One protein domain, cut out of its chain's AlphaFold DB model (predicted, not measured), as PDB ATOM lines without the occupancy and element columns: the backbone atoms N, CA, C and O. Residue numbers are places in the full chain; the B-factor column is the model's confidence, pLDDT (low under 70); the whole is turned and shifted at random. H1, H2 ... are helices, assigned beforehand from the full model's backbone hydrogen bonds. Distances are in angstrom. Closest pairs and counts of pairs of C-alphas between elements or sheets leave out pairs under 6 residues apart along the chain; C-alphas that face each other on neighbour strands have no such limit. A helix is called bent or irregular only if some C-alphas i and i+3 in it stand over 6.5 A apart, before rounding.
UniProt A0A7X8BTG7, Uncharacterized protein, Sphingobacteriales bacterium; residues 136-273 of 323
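Overview. This is residues 136 to 273 of the 323 residues of an uncharacterized protein of Sphingobacteriales bacterium (UniProt A0A7X8BTG7). Look first for the longest helix, H6, and for H5 before it: the two make a helical hairpin that opens like a narrow V, and one end of a second long helical hairpin, H2 and H3, is set between its arms. H2 runs between H5 and H6, H5 crosses both H2 and H3, and the other end of H2 and H3 reaches away as two helices side by side; H1 packs along the last part of H6, and little H4 is near H1. The printed part has 138 residues with six named helices, H1 to H6 in chain order, and no named strand; its class is all helix. The whole is only just compact, close to loose, with a radius of gyration of the C-alphas of 17.0 A, and its flat outline spans 54 by 38 by 20 A.

Along the chain. Find C-alpha 235 at (290.314, -5.207, 3.869); from there H6, residues 235 to 267, runs 45.3 A to C-alpha 267 at (249.563, -1.069, -15.420). On the way it has a kink of 38 degrees near residue 242, and it is only just irregular, for C-alphas 241 and 244 are 6.9 A apart. Before it comes H5, residues 206 to 230, 35.6 A from first to last C-alpha. Go back to C-alpha 148 at (265.800, 4.146, -5.113), where H2, residues 148 to 173, begins its 35.9 A. After one residue H3, residues 175 to 196, returns over 31.9 A. The short ones are H1, residues 136 to 145, 14.3 A long, and H4, residues 200 to 203, 5.9 A long.

Arrangement. Start on H6 and look at its residues 244 to 256, which alone touch H2; the closest C-alphas are those of Gly 150 and Ser 248, 5.5 A apart, and the helices run opposite ways at a steep tilt of 54 degrees. H6 touches H5 with residues 237 to 242 alone, closest at the C-alphas of Ser 230 and Glu 238, 5.1 A; this helical hairpin has a shallow tilt of 28 degrees, opposite ways. With residues 257 to 267 alone H6 touches H1, at a shallow tilt of 10 degrees, opposite ways, and the C-alphas of Lys 137 and Lys 264 come to 5.2 A. H2 and H3 form the other helical hairpin and touch at a shallow tilt of 6 degrees, opposite ways, with the C-alphas of Ala 149 and Phe 196 closest at 4.0 A. H5 touches H2 about perpendicular, at 76 degrees, and the closest C-alphas are those of Ser 155 and Gly 219, 4.1 A. H5 also touches H3 about perpendicular, at 76 degrees, with Ser 191 and Met 212 closest, their C-alphas 4.7 A apart. H3 and H6 are close but not clearly touching, with the C-alphas of Phe 196 and Leu 256 at 7.4 A. H4 touches no helix but is near H1; H1 and H2 meet only through their link, while H1 and H5 are apart. In H1, H2, H3 and H5 each O i to N i+4 pair is within hydrogen-bond range, in H6 25 of 29 are, and H4 is too short for such a pair.

Size, cuts and confidence. The two C-alphas farthest apart are those of Ile 173 and Asp 269, 55.5 A, while those of Leu 136 and Gly 273, the first and last printed, are 9.7 A apart. The printed part has no cut, and the five links between its helices are tight. The mean pLDDT of the printed part is 88.8, and no printed residue is under 70.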
ATOM      1  N   LEU A 136     252.344   5.432 -17.104       83.81
ATOM      2  CA  LEU A 136     252.820   4.887 -15.826       83.81
ATOM      3  C   LEU A 136     253.928   3.835 -15.999       83.81
ATOM      4  O   LEU A 136     254.812   3.730 -15.153       83.81
ATOM      5  N   LYS A 137     253.909   3.072 -17.097       86.56
ATOM      6  CA  LYS A 137     254.960   2.099 -17.430       86.56
ATOM      7  C   LYS A 137     256.326   2.753 -17.638       86.56
ATOM      8  O   LYS A 137     257.332   2.213 -17.180       86.56
ATOM      9  N   ASP A 138     256.366   3.909 -18.295       85.38
ATOM     10  CA  ASP A 138     257.613   4.647 -18.520       85.38
ATOM     11  C   ASP A 138     258.148   5.210 -17.206       85.38
ATOM     12  O   ASP A 138     259.349   5.168 -16.942       85.38
ATOM     13  N   LEU A 139     257.243   5.626 -16.325       82.44
ATOM     14  CA  LEU A 139     257.608   6.138 -15.014       82.44
ATOM     15  C   LEU A 139     258.095   5.023 -14.067       82.44
ATOM     16  O   LEU A 139     259.078   5.210 -13.359       82.44
ATOM     17  N   LEU A 140     257.514   3.818 -14.134       85.94
ATOM     18  CA  LEU A 140     258.058   2.614 -13.480       85.94
ATOM     19  C   LEU A 140     259.449   2.229 -14.008       85.94
ATOM     20  O   LEU A 140     260.298   1.772 -13.243       85.94
ATOM     21  N   ASN A 141     259.692   2.384 -15.315       85.69
ATOM     22  CA  ASN A 141     261.016   2.166 -15.903       85.69
ATOM     23  C   ASN A 141     262.042   3.164 -15.358       85.69
ATOM     24  O   ASN A 141     263.174   2.777 -15.073       85.69
ATOM     25  N   GLN A 142     261.655   4.433 -15.241       83.31
ATOM     26  CA  GLN A 142     262.507   5.476 -14.686       83.31
ATOM     27  C   GLN A 142     262.803   5.223 -13.202       83.31
ATOM     28  O   GLN A 142     263.966   5.236 -12.816       83.31
ATOM     29  N   ASP A 143     261.792   4.883 -12.404       82.06
ATOM     30  CA  ASP A 143     261.948   4.601 -10.973       82.06
ATOM     31  C   ASP A 143     262.911   3.427 -10.708       82.06
ATOM     32  O   ASP A 143     263.781   3.504  -9.840       82.06
ATOM     33  N   PHE A 144     262.857   2.367 -11.526       85.00
ATOM     34  CA  PHE A 144     263.821   1.261 -11.433       85.00
ATOM     35  C   PHE A 144     265.260   1.676 -11.810       85.00
ATOM     36  O   PHE A 144     266.232   1.130 -11.273       85.00
ATOM     37  N   LYS A 145     265.415   2.635 -12.736       84.38
ATOM     38  CA  LYS A 145     266.723   3.180 -13.148       84.38
ATOM     39  C   LYS A 145     267.331   4.112 -12.103       84.38
ATOM     40  O   LYS A 145     268.542   4.069 -11.925       84.38
ATOM     41  N   GLU A 146     266.514   4.908 -11.414       79.69
ATOM     42  CA  GLU A 146     266.943   5.840 -10.357       79.69
ATOM     43  C   GLU A 146     267.476   5.133  -9.092       79.69
ATOM     44  O   GLU A 146     267.961   5.784  -8.174       79.69
ATOM     45  N   ASP A 147     267.416   3.796  -9.053       81.06
ATOM     46  CA  ASP A 147     267.990   2.921  -8.023       81.06
ATOM     47  C   ASP A 147     267.493   3.164  -6.589       81.06
ATOM     48  O   ASP A 147     268.052   2.647  -5.622       81.06
ATOM     49  N   LEU A 148     266.381   3.883  -6.428       81.44
ATOM     50  CA  LEU A 148     265.800   4.146  -5.113       81.44
ATOM     51  C   LEU A 148     265.459   2.846  -4.372       81.44
ATOM     52  O   LEU A 148     265.660   2.740  -3.161       81.44
ATOM     53  N   ALA A 149     264.974   1.839  -5.096       84.69
ATOM     54  CA  ALA A 149     264.652   0.545  -4.517       84.69
ATOM     55  C   ALA A 149     265.916  -0.169  -3.989       84.69
ATOM     56  O   ALA A 149     265.889  -0.726  -2.893       84.69
ATOM     57  N   GLY A 150     267.046  -0.074  -4.701       88.31
ATOM     58  CA  GLY A 150     268.340  -0.593  -4.245       88.31
ATOM     59  C   GLY A 150     268.872   0.163  -3.023       88.31
ATOM     60  O   GLY A 150     269.282  -0.448  -2.032       88.31
ATOM     61  N   LEU A 151     268.776   1.493  -3.034       90.50
ATOM     62  CA  LEU A 151     269.127   2.337  -1.887       90.50
ATOM     63  C   LEU A 151     268.254   2.040  -0.657       90.50
ATOM     64  O   LEU A 151     268.747   2.003   0.472       90.50
ATOM     65  N   SER A 152     266.967   1.758  -0.865       91.31
ATOM     66  CA  SER A 152     266.036   1.368   0.198       91.31
ATOM     67  C   SER A 152     266.424   0.032   0.830       91.31
ATOM     68  O   SER A 152     266.326  -0.113   2.047       91.31
ATOM     69  N   VAL A 153     266.925  -0.923   0.038       91.62
ATOM     70  CA  VAL A 153     267.436  -2.210   0.537       91.62
ATOM     71  C   VAL A 153     268.727  -2.033   1.339       91.62
ATOM     72  O   VAL A 153     268.844  -2.603   2.423       91.62
ATOM     73  N   ILE A 154     269.670  -1.209   0.868       92.38
ATOM     74  CA  ILE A 154     270.896  -0.892   1.625       92.38
ATOM     75  C   ILE A 154     270.523  -0.263   2.972       92.38
ATOM     76  O   ILE A 154     270.964  -0.721   4.027       92.38
ATOM     77  N   SER A 155     269.643   0.739   2.938       93.38
ATOM     78  CA  SER A 155     269.135   1.421   4.129       93.38
ATOM     79  C   SER A 155     268.425   0.469   5.096       93.38
ATOM     80  O   SER A 155     268.638   0.548   6.307       93.38
ATOM     81  N   PHE A 156     267.631  -0.472   4.576       93.62
ATOM     82  CA  PHE A 156     266.972  -1.506   5.372       93.62
ATOM     83  C   PHE A 156     267.986  -2.379   6.110       93.62
ATOM     84  O   PHE A 156     267.890  -2.532   7.325       93.62
ATOM     85  N   LEU A 157     268.977  -2.922   5.397       91.88
ATOM     86  CA  LEU A 157     269.979  -3.817   5.976       91.88
ATOM     87  C   LEU A 157     270.789  -3.114   7.070       91.88
ATOM     88  O   LEU A 157     270.905  -3.635   8.179       91.88
ATOM     89  N   TYR A 158     271.271  -1.897   6.810       89.62
ATOM     90  CA  TYR A 158     271.982  -1.110   7.820       89.62
ATOM     91  C   TYR A 158     271.102  -0.716   9.004       89.62
ATOM     92  O   TYR A 158     271.554  -0.768  10.150       89.62
ATOM     93  N   GLY A 159     269.836  -0.384   8.749       87.00
ATOM     94  CA  GLY A 159     268.853  -0.136   9.797       87.00
ATOM     95  C   GLY A 159     268.642  -1.361  10.691       87.00
ATOM     96  O   GLY A 159     268.619  -1.225  11.912       87.00
ATOM     97  N   VAL A 160     268.550  -2.564  10.114       86.62
ATOM     98  CA  VAL A 160     268.431  -3.824  10.866       86.62
ATOM     99  C   VAL A 160     269.650  -4.066  11.749       86.62
ATOM    100  O   VAL A 160     269.484  -4.343  12.936       86.62
ATOM    101  N   PHE A 161     270.862  -3.917  11.215       85.81
ATOM    102  CA  PHE A 161     272.074  -4.158  11.999       85.81
ATOM    103  C   PHE A 161     272.251  -3.142  13.132       85.81
ATOM    104  O   PHE A 161     272.446  -3.535  14.284       85.81
ATOM    105  N   ILE A 162     272.148  -1.842  12.839       88.38
ATOM    106  CA  ILE A 162     272.407  -0.796  13.836       88.38
ATOM    107  C   ILE A 162     271.280  -0.705  14.854       88.38
ATOM    108  O   ILE A 162     271.540  -0.760  16.055       88.38
ATOM    109  N   PHE A 163     270.027  -0.577  14.415       88.31
ATOM    110  CA  PHE A 163     268.933  -0.423  15.369       88.31
ATOM    111  C   PHE A 163     268.621  -1.730  16.095       88.31
ATOM    112  O   PHE A 163     268.202  -1.674  17.248       88.31
ATOM    113  N   GLY A 164     268.895  -2.895  15.497       85.75
ATOM    114  CA  GLY A 164     268.846  -4.177  16.200       85.75
ATOM    115  C   GLY A 164     269.848  -4.230  17.357       85.75
ATOM    116  O   GLY A 164     269.474  -4.539  18.490       85.75
ATOM    117  N   LEU A 165     271.100  -3.832  17.106       89.00
ATOM    118  CA  LEU A 165     272.137  -3.752  18.138       89.00
ATOM    119  C   LEU A 165     271.803  -2.708  19.215       89.00
ATOM    120  O   LEU A 165     271.912  -2.996  20.406       89.00
ATOM    121  N   LEU A 166     271.329  -1.523  18.822       91.38
ATOM    122  CA  LEU A 166     270.904  -0.481  19.760       91.38
ATOM    123  C   LEU A 166     269.689  -0.904  20.592       91.38
ATOM    124  O   LEU A 166     269.630  -0.585  21.776       91.38
ATOM    125  N   THR A 167     268.742  -1.645  20.014       91.31
ATOM    126  CA  THR A 167     267.589  -2.197  20.741       91.31
ATOM    127  C   THR A 167     268.051  -3.196  21.794       91.31
ATOM    128  O   THR A 167     267.585  -3.151  22.934       91.31
ATOM    129  N   TRP A 168     269.000  -4.070  21.444       90.94
ATOM    130  CA  TRP A 168     269.572  -5.042  22.374       90.94
ATOM    131  C   TRP A 168     270.312  -4.357  23.530       90.94
ATOM    132  O   TRP A 168     269.990  -4.607  24.690       90.94
ATOM    133  N   ILE A 169     271.220  -3.419  23.234       92.38
ATOM    134  CA  ILE A 169     271.944  -2.636  24.253       92.38
ATOM    135  C   ILE A 169     270.972  -1.818  25.108       92.38
ATOM    136  O   ILE A 169     271.060  -1.822  26.334       92.38
ATOM    137  N   GLY A 170     270.014  -1.140  24.476       92.50
ATOM    138  CA  GLY A 170     269.005  -0.338  25.159       92.50
ATOM    139  C   GLY A 170     268.186  -1.171  26.139       92.50
ATOM    140  O   GLY A 170     267.969  -0.728  27.261       92.50
ATOM    141  N   SER A 171     267.824  -2.400  25.761       91.62
ATOM    142  CA  SER A 171     267.095  -3.342  26.622       91.62
ATOM    143  C   SER A 171     267.902  -3.791  27.843       91.62
ATOM    144  O   SER A 171     267.314  -4.025  28.896       91.62
ATOM    145  N   LEU A 172     269.233  -3.881  27.723       94.00
ATOM    146  CA  LEU A 172     270.125  -4.182  28.851       94.00
ATOM    147  C   LEU A 172     270.213  -3.019  29.852       94.00
ATOM    148  O   LEU A 172     270.402  -3.256  31.041       94.00
ATOM    149  N   ILE A 173     270.068  -1.775  29.382       94.62
ATOM    150  CA  ILE A 173     270.059  -0.573  30.233       94.62
ATOM    151  C   ILE A 173     268.679  -0.382  30.875       94.62
ATOM    152  O   ILE A 173     268.567  -0.151  32.077       94.62
ATOM    153  N   SER A 174     267.620  -0.442  30.066       95.06
ATOM    154  CA  SER A 174     266.230  -0.308  30.496       95.06
ATOM    155  C   SER A 174     265.290  -0.953  29.473       95.06
ATOM    156  O   SER A 174     265.321  -0.576  28.296       95.06
ATOM    157  N   PRO A 175     264.365  -1.835  29.896       93.31
ATOM    158  CA  PRO A 175     263.376  -2.426  28.996       93.31
ATOM    159  C   PRO A 175     262.572  -1.382  28.209       93.31
ATOM    160  O   PRO A 175     262.270  -1.581  27.036       93.31
ATOM    161  N   PHE A 176     262.273  -0.231  28.823       94.69
ATOM    162  CA  PHE A 176     261.539   0.853  28.169       94.69
ATOM    163  C   PHE A 176     262.337   1.497  27.025       94.69
ATOM    164  O   PHE A 176     261.785   1.769  25.960       94.69
ATOM    165  N   LEU A 177     263.644   1.697  27.216       91.44
ATOM    166  CA  LEU A 177     264.522   2.254  26.186       91.44
ATOM    167  C   LEU A 177     264.640   1.300  24.991       91.44
ATOM    168  O   LEU A 177     264.561   1.740  23.846       91.44
ATOM    169  N   GLY A 178     264.756  -0.004  25.259       91.69
ATOM    170  CA  GLY A 178     264.712  -1.042  24.230       91.69
ATOM    171  C   GLY A 178     263.435  -0.980  23.390       91.69
ATOM    172  O   GLY A 178     263.505  -0.955  22.164       91.69
ATOM    173  N   VAL A 179     262.267  -0.865  24.033       94.00
ATOM    174  CA  VAL A 179     260.975  -0.748  23.330       94.00
ATOM    175  C   VAL A 179     260.919   0.493  22.433       94.00
ATOM    176  O   VAL A 179     260.491   0.384  21.286       94.00
ATOM    177  N   LEU A 180     261.379   1.658  22.903       94.62
ATOM    178  CA  LEU A 180     261.377   2.885  22.093       94.62
ATOM    179  C   LEU A 180     262.250   2.762  20.837       94.62
ATOM    180  O   LEU A 180     261.815   3.141  19.747       94.62
ATOM    181  N   ILE A 181     263.456   2.204  20.971       92.81
ATOM    182  CA  ILE A 181     264.354   1.973  19.829       92.81
ATOM    183  C   ILE A 181     263.744   0.933  18.880       92.81
ATOM    184  O   ILE A 181     263.791   1.114  17.664       92.81
ATOM    185  N   GLY A 182     263.091  -0.100  19.419       91.56
ATOM    186  CA  GLY A 182     262.381  -1.108  18.633       91.56
ATOM    187  C   GLY A 182     261.221  -0.532  17.811       91.56
ATOM    188  O   GLY A 182     261.050  -0.906  16.651       91.56
ATOM    189  N   ILE A 183     260.459   0.422  18.358       93.25
ATOM    190  CA  ILE A 183     259.410   1.137  17.609       93.25
ATOM    191  C   ILE A 183     260.030   1.949  16.469       93.25
ATOM    192  O   ILE A 183     259.555   1.878  15.335       93.25
ATOM    193  N   PHE A 184     261.106   2.692  16.748       92.75
ATOM    194  CA  PHE A 184     261.812   3.460  15.722       92.75
ATOM    195  C   PHE A 184     262.338   2.553  14.602       92.75
ATOM    196  O   PHE A 184     262.166   2.855  13.420       92.75
ATOM    197  N   TRP A 185     262.912   1.404  14.965       91.88
ATOM    198  CA  TRP A 185     263.341   0.384  14.014       91.88
ATOM    199  C   TRP A 185     262.180  -0.152  13.172       91.88
ATOM    200  O   TRP A 185     262.314  -0.262  11.957       91.88
ATOM    201  N   GLY A 186     261.028  -0.436  13.786       92.19
ATOM    202  CA  GLY A 186     259.834  -0.879  13.067       92.19
ATOM    203  C   GLY A 186     259.368   0.140  12.021       92.19
ATOM    204  O   GLY A 186     259.051  -0.237  10.893       92.19
ATOM    205  N   LEU A 187     259.399   1.435  12.355       93.25
ATOM    206  CA  LEU A 187     259.079   2.522  11.420       93.25
ATOM    207  C   LEU A 187     260.104   2.651  10.281       93.25
ATOM    208  O   LEU A 187     259.709   2.804   9.122       93.25
ATOM    209  N   GLN A 188     261.401   2.546  10.587       92.50
ATOM    210  CA  GLN A 188     262.471   2.495   9.583       92.50
ATOM    211  C   GLN A 188     262.262   1.320   8.623       92.50
ATOM    212  O   GLN A 188     262.258   1.509   7.409       92.50
ATOM    213  N   ALA A 189     262.056   0.114   9.161       91.56
ATOM    214  CA  ALA A 189     261.851  -1.099   8.384       91.56
ATOM    215  C   ALA A 189     260.654  -0.945   7.441       91.56
ATOM    216  O   ALA A 189     260.795  -1.148   6.239       91.56
ATOM    217  N   LEU A 190     259.507  -0.506   7.965       92.69
ATOM    218  CA  LEU A 190     258.290  -0.286   7.185       92.69
ATOM    219  C   LEU A 190     258.505   0.739   6.058       92.69
ATOM    220  O   LEU A 190     258.076   0.518   4.928       92.69
ATOM    221  N   SER A 191     259.211   1.832   6.348       92.56
ATOM    222  CA  SER A 191     259.540   2.865   5.361       92.56
ATOM    223  C   SER A 191     260.424   2.320   4.239       92.56
ATOM    224  O   SER A 191     260.148   2.557   3.067       92.56
ATOM    225  N   CYS A 192     261.446   1.530   4.565       92.00
ATOM    226  CA  CYS A 192     262.278   0.891   3.551       92.00
ATOM    227  C   CYS A 192     261.505  -0.155   2.731       92.00
ATOM    228  O   CYS A 192     261.720  -0.227   1.524       92.00
ATOM    229  N   LEU A 193     260.582  -0.913   3.350       90.31
ATOM    230  CA  LEU A 193     259.690  -1.843   2.639       90.31
ATOM    231  C   LEU A 193     258.830  -1.105   1.605       90.31
ATOM    232  O   LEU A 193     258.734  -1.540   0.460       90.31
ATOM    233  N   PHE A 194     258.250   0.039   1.974       90.69
ATOM    234  CA  PHE A 194     257.541   0.883   1.012       90.69
ATOM    235  C   PHE A 194     258.474   1.443  -0.067       90.69
ATOM    236  O   PHE A 194     258.076   1.502  -1.229       90.69
ATOM    237  N   GLY A 195     259.711   1.793   0.285       86.38
ATOM    238  CA  GLY A 195     260.698   2.374  -0.627       86.38
ATOM    239  C   GLY A 195     261.107   1.484  -1.800       86.38
ATOM    240  O   GLY A 195     261.462   2.007  -2.853       86.38
ATOM    241  N   PHE A 196     261.028   0.157  -1.657       85.75
ATOM    242  CA  PHE A 196     261.313  -0.769  -2.758       85.75
ATOM    243  C   PHE A 196     260.068  -1.372  -3.424       85.75
ATOM    244  O   PHE A 196     260.202  -2.083  -4.421       85.75
ATOM    245  N   LEU A 197     258.862  -1.139  -2.888       87.06
ATOM    246  CA  LEU A 197     257.632  -1.617  -3.514       87.06
ATOM    247  C   LEU A 197     257.354  -0.827  -4.802       87.06
ATOM    248  O   LEU A 197     257.276   0.403  -4.751       87.06
ATOM    249  N   PRO A 198     257.124  -1.499  -5.946       81.31
ATOM    250  CA  PRO A 198     256.748  -0.800  -7.164       81.31
ATOM    251  C   PRO A 198     255.427  -0.054  -6.943       81.31
ATOM    252  O   PRO A 198     254.555  -0.521  -6.211       81.31
ATOM    253  N   LEU A 199     255.272   1.104  -7.591       79.69
ATOM    254  CA  LEU A 199     254.097   1.988  -7.497       79.69
ATOM    255  C   LEU A 199     253.889   2.694  -6.148       79.69
ATOM    256  O   LEU A 199     253.022   3.570  -6.069       79.69
ATOM    257  N   SER A 200     254.674   2.387  -5.109       83.75
ATOM    258  CA  SER A 200     254.492   2.995  -3.786       83.75
ATOM    259  C   SER A 200     254.600   4.521  -3.832       83.75
ATOM    260  O   SER A 200     253.822   5.234  -3.206       83.75
ATOM    261  N   ARG A 201     255.488   5.049  -4.673       75.81
ATOM    262  CA  ARG A 201     255.699   6.489  -4.866       75.81
ATOM    263  C   ARG A 201     254.600   7.183  -5.673       75.81
ATOM    264  O   ARG A 201     254.609   8.404  -5.768       75.81
ATOM    265  N   PHE A 202     253.660   6.453  -6.270       76.44
ATOM    266  CA  PHE A 202     252.597   7.067  -7.078       76.44
ATOM    267  C   PHE A 202     251.290   7.217  -6.318       76.44
ATOM    268  O   PHE A 202     250.541   8.152  -6.579       76.44
ATOM    269  N   TRP A 203     251.009   6.314  -5.379       78.38
ATOM    270  CA  TRP A 203     249.766   6.349  -4.607       78.38
ATOM    271  C   TRP A 203     249.918   6.960  -3.208       78.38
ATOM    272  O   TRP A 203     248.915   7.241  -2.552       78.38
ATOM    273  N   LEU A 204     251.154   7.146  -2.725       84.44
ATOM    274  CA  LEU A 204     251.392   7.584  -1.357       84.44
ATOM    275  C   LEU A 204     251.217   9.101  -1.314       84.44
ATOM    276  O   LEU A 204     251.782   9.789  -2.165       84.44
ATOM    277  N   PRO A 205     250.493   9.647  -0.325       87.69
ATOM    278  CA  PRO A 205     250.444  11.087  -0.119       87.69
ATOM    279  C   PRO A 205     251.851  11.655   0.087       87.69
ATOM    280  O   PRO A 205     252.691  11.009   0.717       87.69
ATOM    281  N   GLU A 206     252.089  12.881  -0.376       87.62
ATOM    282  CA  GLU A 206     253.400  13.546  -0.313       87.62
ATOM    283  C   GLU A 206     254.021  13.505   1.094       87.62
ATOM    284  O   GLU A 206     255.189  13.161   1.258       87.62
ATOM    285  N   GLY A 207     253.219  13.744   2.139       88.88
ATOM    286  CA  GLY A 207     253.686  13.662   3.526       88.88
ATOM    287  C   GLY A 207     254.224  12.278   3.915       88.88
ATOM    288  O   GLY A 207     255.236  12.185   4.610       88.88
ATOM    289  N   VAL A 208     253.599  11.201   3.427       88.94
ATOM    290  CA  VAL A 208     254.050   9.825   3.687       88.94
ATOM    291  C   VAL A 208     255.317   9.515   2.896       88.94
ATOM    292  O   VAL A 208     256.223   8.881   3.429       88.94
ATOM    293  N   GLN A 209     255.424  10.005   1.658       88.38
ATOM    294  CA  GLN A 209     256.643   9.852   0.860       88.38
ATOM    295  C   GLN A 209     257.834  10.560   1.505       88.38
ATOM    296  O   GLN A 209     258.906   9.973   1.622       88.38
ATOM    297  N   ASN A 210     257.639  11.788   1.984       90.88
ATOM    298  CA  ASN A 210     258.685  12.552   2.658       90.88
ATOM    299  C   ASN A 210     259.144  11.861   3.946       90.88
ATOM    300  O   ASN A 210     260.344  11.751   4.197       90.88
ATOM    301  N   PHE A 211     258.201  11.334   4.732       91.62
ATOM    302  CA  PHE A 211     258.506  10.534   5.918       91.62
ATOM    303  C   PHE A 211     259.293   9.264   5.562       91.62
ATOM    304  O   PHE A 211     260.332   8.992   6.157       91.62
ATOM    305  N   MET A 212     258.852   8.530   4.539       92.88
ATOM    306  CA  MET A 212     259.521   7.327   4.042       92.88
ATOM    307  C   MET A 212     260.964   7.617   3.595       92.88
ATOM    308  O   MET A 212     261.898   6.939   4.025       92.88
ATOM    309  N   LEU A 213     261.160   8.657   2.776       91.12
ATOM    310  CA  LEU A 213     262.476   9.088   2.298       91.12
ATOM    311  C   LEU A 213     263.377   9.552   3.446       91.12
ATOM    312  O   LEU A 213     264.584   9.320   3.403       91.12
ATOM    313  N   TRP A 214     262.816  10.169   4.489       93.88
ATOM    314  CA  TRP A 214     263.577  10.551   5.677       93.88
ATOM    315  C   TRP A 214     264.203   9.331   6.366       93.88
ATOM    316  O   TRP A 214     265.415   9.331   6.582       93.88
ATOM    317  N   PHE A 215     263.432   8.268   6.626       92.75
ATOM    318  CA  PHE A 215     263.972   7.021   7.192       92.75
ATOM    319  C   PHE A 215     264.977   6.363   6.241       92.75
ATOM    320  O   PHE A 215     266.080   6.008   6.657       92.75
ATOM    321  N   ILE A 216     264.673   6.269   4.941       91.88
ATOM    322  CA  ILE A 216     265.626   5.715   3.963       91.88
ATOM    323  C   ILE A 216     266.967   6.462   4.044       91.88
ATOM    324  O   ILE A 216     268.022   5.836   4.156       91.88
ATOM    325  N   ASN A 217     266.935   7.792   4.111       93.25
ATOM    326  CA  ASN A 217     268.131   8.616   4.248       93.25
ATOM    327  C   ASN A 217     268.871   8.414   5.580       93.25
ATOM    328  O   ASN A 217     270.093   8.546   5.607       93.25
ATOM    329  N   VAL A 218     268.187   8.084   6.681       91.56
ATOM    330  CA  VAL A 218     268.845   7.747   7.958       91.56
ATOM    331  C   VAL A 218     269.720   6.501   7.803       91.56
ATOM    332  O   VAL A 218     270.901   6.543   8.150       91.56
ATOM    333  N   GLY A 219     269.189   5.421   7.225       90.62
ATOM    334  CA  GLY A 219     269.972   4.202   6.990       90.62
ATOM    335  C   GLY A 219     271.099   4.396   5.967       90.62
ATOM    336  O   GLY A 219     272.190   3.864   6.153       90.62
ATOM    337  N   LEU A 220     270.900   5.236   4.945       91.50
ATOM    338  CA  LEU A 220     271.967   5.585   3.996       91.50
ATOM    339  C   LEU A 220     273.076   6.429   4.635       91.50
ATOM    340  O   LEU A 220     274.245   6.230   4.330       91.50
ATOM    341  N   LYS A 221     272.746   7.348   5.551       93.38
ATOM    342  CA  LYS A 221     273.759   8.101   6.313       93.38
ATOM    343  C   LYS A 221     274.623   7.174   7.159       93.38
ATOM    344  O   LYS A 221     275.826   7.390   7.252       93.38
ATOM    345  N   ILE A 222     274.007   6.156   7.754       90.38
ATOM    346  CA  ILE A 222     274.712   5.113   8.496       90.38
ATOM    347  C   ILE A 222     275.654   4.334   7.569       90.38
ATOM    348  O   ILE A 222     276.817   4.155   7.919       90.38
ATOM    349  N   TYR A 223     275.166   3.904   6.401       91.38
ATOM    350  CA  TYR A 223     275.986   3.226   5.395       91.38
ATOM    351  C   TYR A 223     277.181   4.086   4.981       91.38
ATOM    352  O   TYR A 223     278.312   3.654   5.142       91.38
ATOM    353  N   ASN A 224     276.942   5.326   4.547       91.88
ATOM    354  CA  ASN A 224     277.997   6.237   4.097       91.88
ATOM    355  C   ASN A 224     279.027   6.522   5.197       91.88
ATOM    356  O   ASN A 224     280.207   6.713   4.912       91.88
ATOM    357  N   TRP A 225     278.589   6.579   6.458       92.06
ATOM    358  CA  TRP A 225     279.502   6.677   7.590       92.06
ATOM    359  C   TRP A 225     280.353   5.409   7.721       92.06
ATOM    360  O   TRP A 225     281.573   5.516   7.773       92.06
ATOM    361  N   ALA A 226     279.736   4.225   7.727       88.75
ATOM    362  CA  ALA A 226     280.451   2.955   7.850       88.75
ATOM    363  C   ALA A 226     281.429   2.713   6.689       88.75
ATOM    364  O   ALA A 226     282.547   2.267   6.931       88.75
ATOM    365  N   ASP A 227     281.024   3.045   5.462       90.19
ATOM    366  CA  ASP A 227     281.835   2.962   4.246       90.19
ATOM    367  C   ASP A 227     283.096   3.818   4.377       90.19
ATOM    368  O   ASP A 227     284.210   3.292   4.376       90.19
ATOM    369  N   ARG A 228     282.917   5.107   4.686       91.00
ATOM    370  CA  ARG A 228     284.015   6.061   4.882       91.00
ATOM    371  C   ARG A 228     284.979   5.659   5.998       91.00
ATOM    372  O   ARG A 228     286.185   5.829   5.856       91.00
ATOM    373  N   GLU A 229     284.477   5.170   7.132       89.62
ATOM    374  CA  GLU A 229     285.363   4.726   8.218       89.62
ATOM    375  C   GLU A 229     286.099   3.427   7.855       89.62
ATOM    376  O   GLU A 229     287.207   3.196   8.335       89.62
ATOM    377  N   SER A 230     285.514   2.580   7.002       87.06
ATOM    378  CA  SER A 230     286.110   1.298   6.623       87.06
ATOM    379  C   SER A 230     287.285   1.421   5.648       87.06
ATOM    380  O   SER A 230     288.191   0.590   5.727       87.06
ATOM    381  N   GLU A 231     287.343   2.485   4.837       82.44
ATOM    382  CA  GLU A 231     288.433   2.755   3.879       82.44
ATOM    383  C   GLU A 231     289.827   2.783   4.535       82.44
ATOM    384  O   GLU A 231     290.830   2.428   3.917       82.44
ATOM    385  N   TYR A 232     289.907   3.171   5.812       80.62
ATOM    386  CA  TYR A 232     291.164   3.261   6.565       80.62
ATOM    387  C   TYR A 232     291.465   2.016   7.413       80.62
ATOM    388  O   TYR A 232     292.373   2.027   8.249       80.62
ATOM    389  N   THR A 233     290.695   0.939   7.240       84.50
ATOM    390  CA  THR A 233     290.774  -0.266   8.073       84.50
ATOM    391  C   THR A 233     291.302  -1.480   7.303       84.50
ATOM    392  O   THR A 233     291.871  -1.374   6.220       84.50
ATOM    393  N   LYS A 234     291.218  -2.674   7.903       90.94
ATOM    394  CA  LYS A 234     291.653  -3.916   7.251       90.94
ATOM    395  C   LYS A 234     290.643  -4.296   6.164       90.94
ATOM    396  O   LYS A 234     289.447  -4.258   6.423       90.94
ATOM    397  N   TRP A 235     291.127  -4.807   5.033       87.62
ATOM    398  CA  TRP A 235     290.314  -5.207   3.869       87.62
ATOM    399  C   TRP A 235     289.091  -6.094   4.187       87.62
ATOM    400  O   TRP A 235     288.080  -6.045   3.495       87.62
ATOM    401  N   TRP A 236     289.144  -6.923   5.237       86.75
ATOM    402  CA  TRP A 236     288.014  -7.777   5.621       86.75
ATOM    403  C   TRP A 236     286.876  -7.000   6.308       86.75
ATOM    404  O   TRP A 236     285.735  -7.449   6.261       86.75
ATOM    405  N   ILE A 237     287.163  -5.851   6.934       85.81
ATOM    406  CA  ILE A 237     286.156  -4.947   7.517       85.81
ATOM    407  C   ILE A 237     285.424  -4.217   6.393       85.81
ATOM    408  O   ILE A 237     284.198  -4.198   6.383       85.81
ATOM    409  N   GLU A 238     286.172  -3.699   5.418       86.12
ATOM    410  CA  GLU A 238     285.629  -3.121   4.185       86.12
ATOM    411  C   GLU A 238     284.710  -4.123   3.469       86.12
ATOM    412  O   GLU A 238     283.572  -3.804   3.138       86.12
ATOM    413  N   LEU A 239     285.133  -5.390   3.352       85.75
ATOM    414  CA  LEU A 239     284.298  -6.443   2.771       85.75
ATOM    415  C   LEU A 239     282.976  -6.618   3.535       85.75
ATOM    416  O   LEU A 239     281.927  -6.705   2.906       85.75
ATOM    417  N   ILE A 240     282.997  -6.624   4.873       86.62
ATOM    418  CA  ILE A 240     281.777  -6.732   5.696       86.62
ATOM    419  C   ILE A 240     280.838  -5.540   5.470       86.62
ATOM    420  O   ILE A 240     279.626  -5.730   5.371       86.62
ATOM    421  N   VAL A 241     281.387  -4.331   5.364       87.50
ATOM    422  CA  VAL A 241     280.634  -3.099   5.084       87.50
ATOM    423  C   VAL A 241     280.040  -3.117   3.668       87.50
ATOM    424  O   VAL A 241     278.937  -2.632   3.450       87.50
ATOM    425  N   GLN A 242     280.685  -3.777   2.712       88.62
ATOM    426  CA  GLN A 242     280.187  -3.886   1.337       88.62
ATOM    427  C   GLN A 242     279.153  -5.015   1.126       88.62
ATOM    428  O   GLN A 242     278.417  -5.008   0.135       88.62
ATOM    429  N   ILE A 243     279.018  -5.974   2.056       89.06
ATOM    430  CA  ILE A 243     278.040  -7.080   1.948       89.06
ATOM    431  C   ILE A 243     276.602  -6.581   1.699       89.06
ATOM    432  O   ILE A 243     275.958  -7.097   0.780       89.06
ATOM    433  N   PRO A 244     276.063  -5.590   2.438       89.56
ATOM    434  CA  PRO A 244     274.725  -5.058   2.179       89.56
ATOM    435  C   PRO A 244     274.533  -4.484   0.771       89.56
ATOM    436  O   PRO A 244     273.445  -4.618   0.212       89.56
ATOM    437  N   MET A 245     275.574  -3.894   0.171       89.56
ATOM    438  CA  MET A 245     275.524  -3.402  -1.209       89.56
ATOM    439  C   MET A 245     275.381  -4.563  -2.199       89.56
ATOM    440  O   MET A 245     274.505  -4.542  -3.063       89.56
ATOM    441  N   ILE A 246     276.175  -5.623  -2.031       90.50
ATOM    442  CA  ILE A 246     276.103  -6.832  -2.869       90.50
ATOM    443  C   ILE A 246     274.731  -7.505  -2.725       90.50
ATOM    444  O   ILE A 246     274.115  -7.889  -3.723       90.50
ATOM    445  N   ILE A 247     274.215  -7.610  -1.496       90.44
ATOM    446  CA  ILE A 247     272.868  -8.136  -1.235       90.44
ATOM    447  C   ILE A 247     271.811  -7.259  -1.915       90.44
ATOM    448  O   ILE A 247     270.874  -7.795  -2.500       90.44
ATOM    449  N   SER A 248     271.963  -5.933  -1.887       91.69
ATOM    450  CA  SER A 248     271.051  -5.018  -2.575       91.69
ATOM    451  C   SER A 248     271.019  -5.253  -4.083       91.69
ATOM    452  O   SER A 248     269.938  -5.378  -4.654       91.69
ATOM    453  N   ILE A 249     272.181  -5.435  -4.717       90.81
ATOM    454  CA  ILE A 249     272.271  -5.793  -6.140       90.81
ATOM    455  C   ILE A 249     271.528  -7.111  -6.405       90.81
ATOM    456  O   ILE A 249     270.706  -7.187  -7.320       90.81
ATOM    457  N   ALA A 250     271.757  -8.136  -5.580       91.56
ATOM    458  CA  ALA A 250     271.077  -9.421  -5.721       91.56
ATOM    459  C   ALA A 250     269.552  -9.283  -5.570       91.56
ATOM    460  O   ALA A 250     268.806  -9.751  -6.428       91.56
ATOM    461  N   ILE A 251     269.073  -8.590  -4.533       90.88
ATOM    462  CA  ILE A 251     267.643  -8.342  -4.303       90.88
ATOM    463  C   ILE A 251     267.042  -7.542  -5.461       90.88
ATOM    464  O   ILE A 251     265.959  -7.881  -5.943       90.88
ATOM    465  N   LYS A 252     267.752  -6.527  -5.964       89.06
ATOM    466  CA  LYS A 252     267.306  -5.706  -7.090       89.06
ATOM    467  C   LYS A 252     267.046  -6.541  -8.335       89.06
ATOM    468  O   LYS A 252     265.984  -6.407  -8.935       89.06
ATOM    469  N   TYR A 253     267.975  -7.408  -8.720       90.12
ATOM    470  CA  TYR A 253     267.846  -8.168  -9.964       90.12
ATOM    471  C   TYR A 253     267.044  -9.466  -9.824       90.12
ATOM    472  O   TYR A 253     266.373  -9.861 -10.773       90.12
ATOM    473  N   ILE A 254     267.073 -10.121  -8.662       92.75
ATOM    474  CA  ILE A 254     266.395 -11.409  -8.454       92.75
ATOM    475  C   ILE A 254     264.943 -11.214  -8.010       92.75
ATOM    476  O   ILE A 254     264.077 -11.980  -8.426       92.75
ATOM    477  N   LEU A 255     264.659 -10.207  -7.177       89.94
ATOM    478  CA  LEU A 255     263.329  -9.998  -6.591       89.94
ATOM    479  C   LEU A 255     262.634  -8.758  -7.151       89.94
ATOM    480  O   LEU A 255     261.498  -8.845  -7.614       89.94
ATOM    481  N   LEU A 256     263.297  -7.600  -7.130       89.75
ATOM    482  CA  LEU A 256     262.641  -6.343  -7.498       89.75
ATOM    483  C   LEU A 256     262.416  -6.236  -9.005       89.75
ATOM    484  O   LEU A 256     261.338  -5.831  -9.414       89.75
ATOM    485  N   PHE A 257     263.368  -6.654  -9.839       91.25
ATOM    486  CA  PHE A 257     263.201  -6.657 -11.293       91.25
ATOM    487  C   PHE A 257     261.936  -7.414 -11.741       91.25
ATOM    488  O   PHE A 257     261.096  -6.790 -12.394       91.25
ATOM    489  N   PRO A 258     261.709  -8.691 -11.359       92.62
ATOM    490  CA  PRO A 258     260.475  -9.374 -11.737       92.62
ATOM    491  C   PRO A 258     259.224  -8.713 -11.143       92.62
ATOM    492  O   PRO A 258     258.207  -8.645 -11.827       92.62
ATOM    493  N   LEU A 259     259.284  -8.159  -9.925       90.81
ATOM    494  CA  LEU A 259     258.168  -7.392  -9.352       90.81
ATOM    495  C   LEU A 259     257.839  -6.133 -10.170       90.81
ATOM    496  O   LEU A 259     256.666  -5.856 -10.422       90.81
ATOM    497  N   TYR A 260     258.853  -5.390 -10.617       90.38
ATOM    498  CA  TYR A 260     258.686  -4.213 -11.468       90.38
ATOM    499  C   TYR A 260     258.168  -4.594 -12.860       90.38
ATOM    500  O   TYR A 260     257.320  -3.885 -13.394       90.38
ATOM    501  N   GLU A 261     258.611  -5.711 -13.443       91.69
ATOM    502  CA  GLU A 261     258.058  -6.215 -14.710       91.69
ATOM    503  C   GLU A 261     256.584  -6.622 -14.571       91.69
ATOM    504  O   GLU A 261     255.759  -6.239 -15.400       91.69
ATOM    505  N   ILE A 262     256.211  -7.303 -13.482       91.94
ATOM    506  CA  ILE A 262     254.806  -7.615 -13.181       91.94
ATOM    507  C   ILE A 262     253.993  -6.324 -13.015       91.94
ATOM    508  O   ILE A 262     252.915  -6.200 -13.595       91.94
ATOM    509  N   ALA A 263     254.509  -5.331 -12.285       90.00
ATOM    510  CA  ALA A 263     253.837  -4.044 -12.119       90.00
ATOM    511  C   ALA A 263     253.637  -3.319 -13.462       90.00
ATOM    512  O   ALA A 263     252.553  -2.796 -13.722       90.00
ATOM    513  N   LYS A 264     254.638  -3.338 -14.354       89.81
ATOM    514  CA  LYS A 264     254.520  -2.783 -15.714       89.81
ATOM    515  C   LYS A 264     253.451  -3.501 -16.531       89.81
ATOM    516  O   LYS A 264     252.703  -2.838 -17.243       89.81
ATOM    517  N   LEU A 265     253.362  -4.828 -16.429       90.06
ATOM    518  CA  LEU A 265     252.329  -5.614 -17.109       90.06
ATOM    519  C   LEU A 265     250.925  -5.289 -16.588       90.06
ATOM    520  O   LEU A 265     250.011  -5.120 -17.389       90.06
ATOM    521  N   ILE A 266     250.761  -5.153 -15.268       88.94
ATOM    522  CA  ILE A 266     249.474  -4.813 -14.640       88.94
ATOM    523  C   ILE A 266     249.002  -3.423 -15.069       88.94
ATOM    524  O   ILE A 266     247.819  -3.217 -15.336       88.94
ATOM    525  N   VAL A 267     249.917  -2.455 -15.113       86.88
ATOM    526  CA  VAL A 267     249.563  -1.069 -15.420       86.88
ATOM    527  C   VAL A 267     249.439  -0.815 -16.928       86.88
ATOM    528  O   VAL A 267     248.670   0.056 -17.338       86.88
ATOM    529  N   GLY A 268     250.140  -1.589 -17.760       87.00
ATOM    530  CA  GLY A 268     250.062  -1.505 -19.216       87.00
ATOM    531  C   GLY A 268     250.405  -0.110 -19.751       87.00
ATOM    532  O   GLY A 268     251.286   0.571 -19.232       87.00
ATOM    533  N   ASP A 269     249.682   0.334 -20.780       86.94
ATOM    534  CA  ASP A 269     249.822   1.672 -21.379       86.94
ATOM    535  C   ASP A 269     248.919   2.726 -20.720       86.94
ATOM    536  O   ASP A 269     248.535   3.712 -21.349       86.94
ATOM    537  N   LYS A 270     248.541   2.537 -19.449       83.69
ATOM    538  CA  LYS A 270     247.683   3.497 -18.753       83.69
ATOM    539  C   LYS A 270     248.363   4.869 -18.674       83.69
ATOM    540  O   LYS A 270     249.428   5.019 -18.065       83.69
ATOM    541  N   ILE A 271     247.702   5.862 -19.263       80.81
ATOM    542  CA  ILE A 271     248.098   7.271 -19.226       80.81
ATOM    543  C   ILE A 271     247.394   7.944 -18.047       80.81
ATOM    544  O   ILE A 271     246.188   7.776 -17.848       80.81
ATOM    545  N   VAL A 272     248.149   8.698 -17.254       78.31
ATOM    546  CA  VAL A 272     247.638   9.512 -16.143       78.31
ATOM    547  C   VAL A 272     248.152  10.943 -16.259       78.31
ATOM    548  O   VAL A 272     249.094  11.214 -16.998       78.31
ATOM    549  N   GLY A 273     247.512  11.871 -15.546       74.25
ATOM    550  CA  GLY A 273     247.879  13.289 -15.603       74.25
ATOM    551  C   GLY A 273     247.395  14.013 -16.862       74.25
ATOM    552  O   GLY A 273     247.892  15.093 -17.153       74.25
TER     553      GLY A 273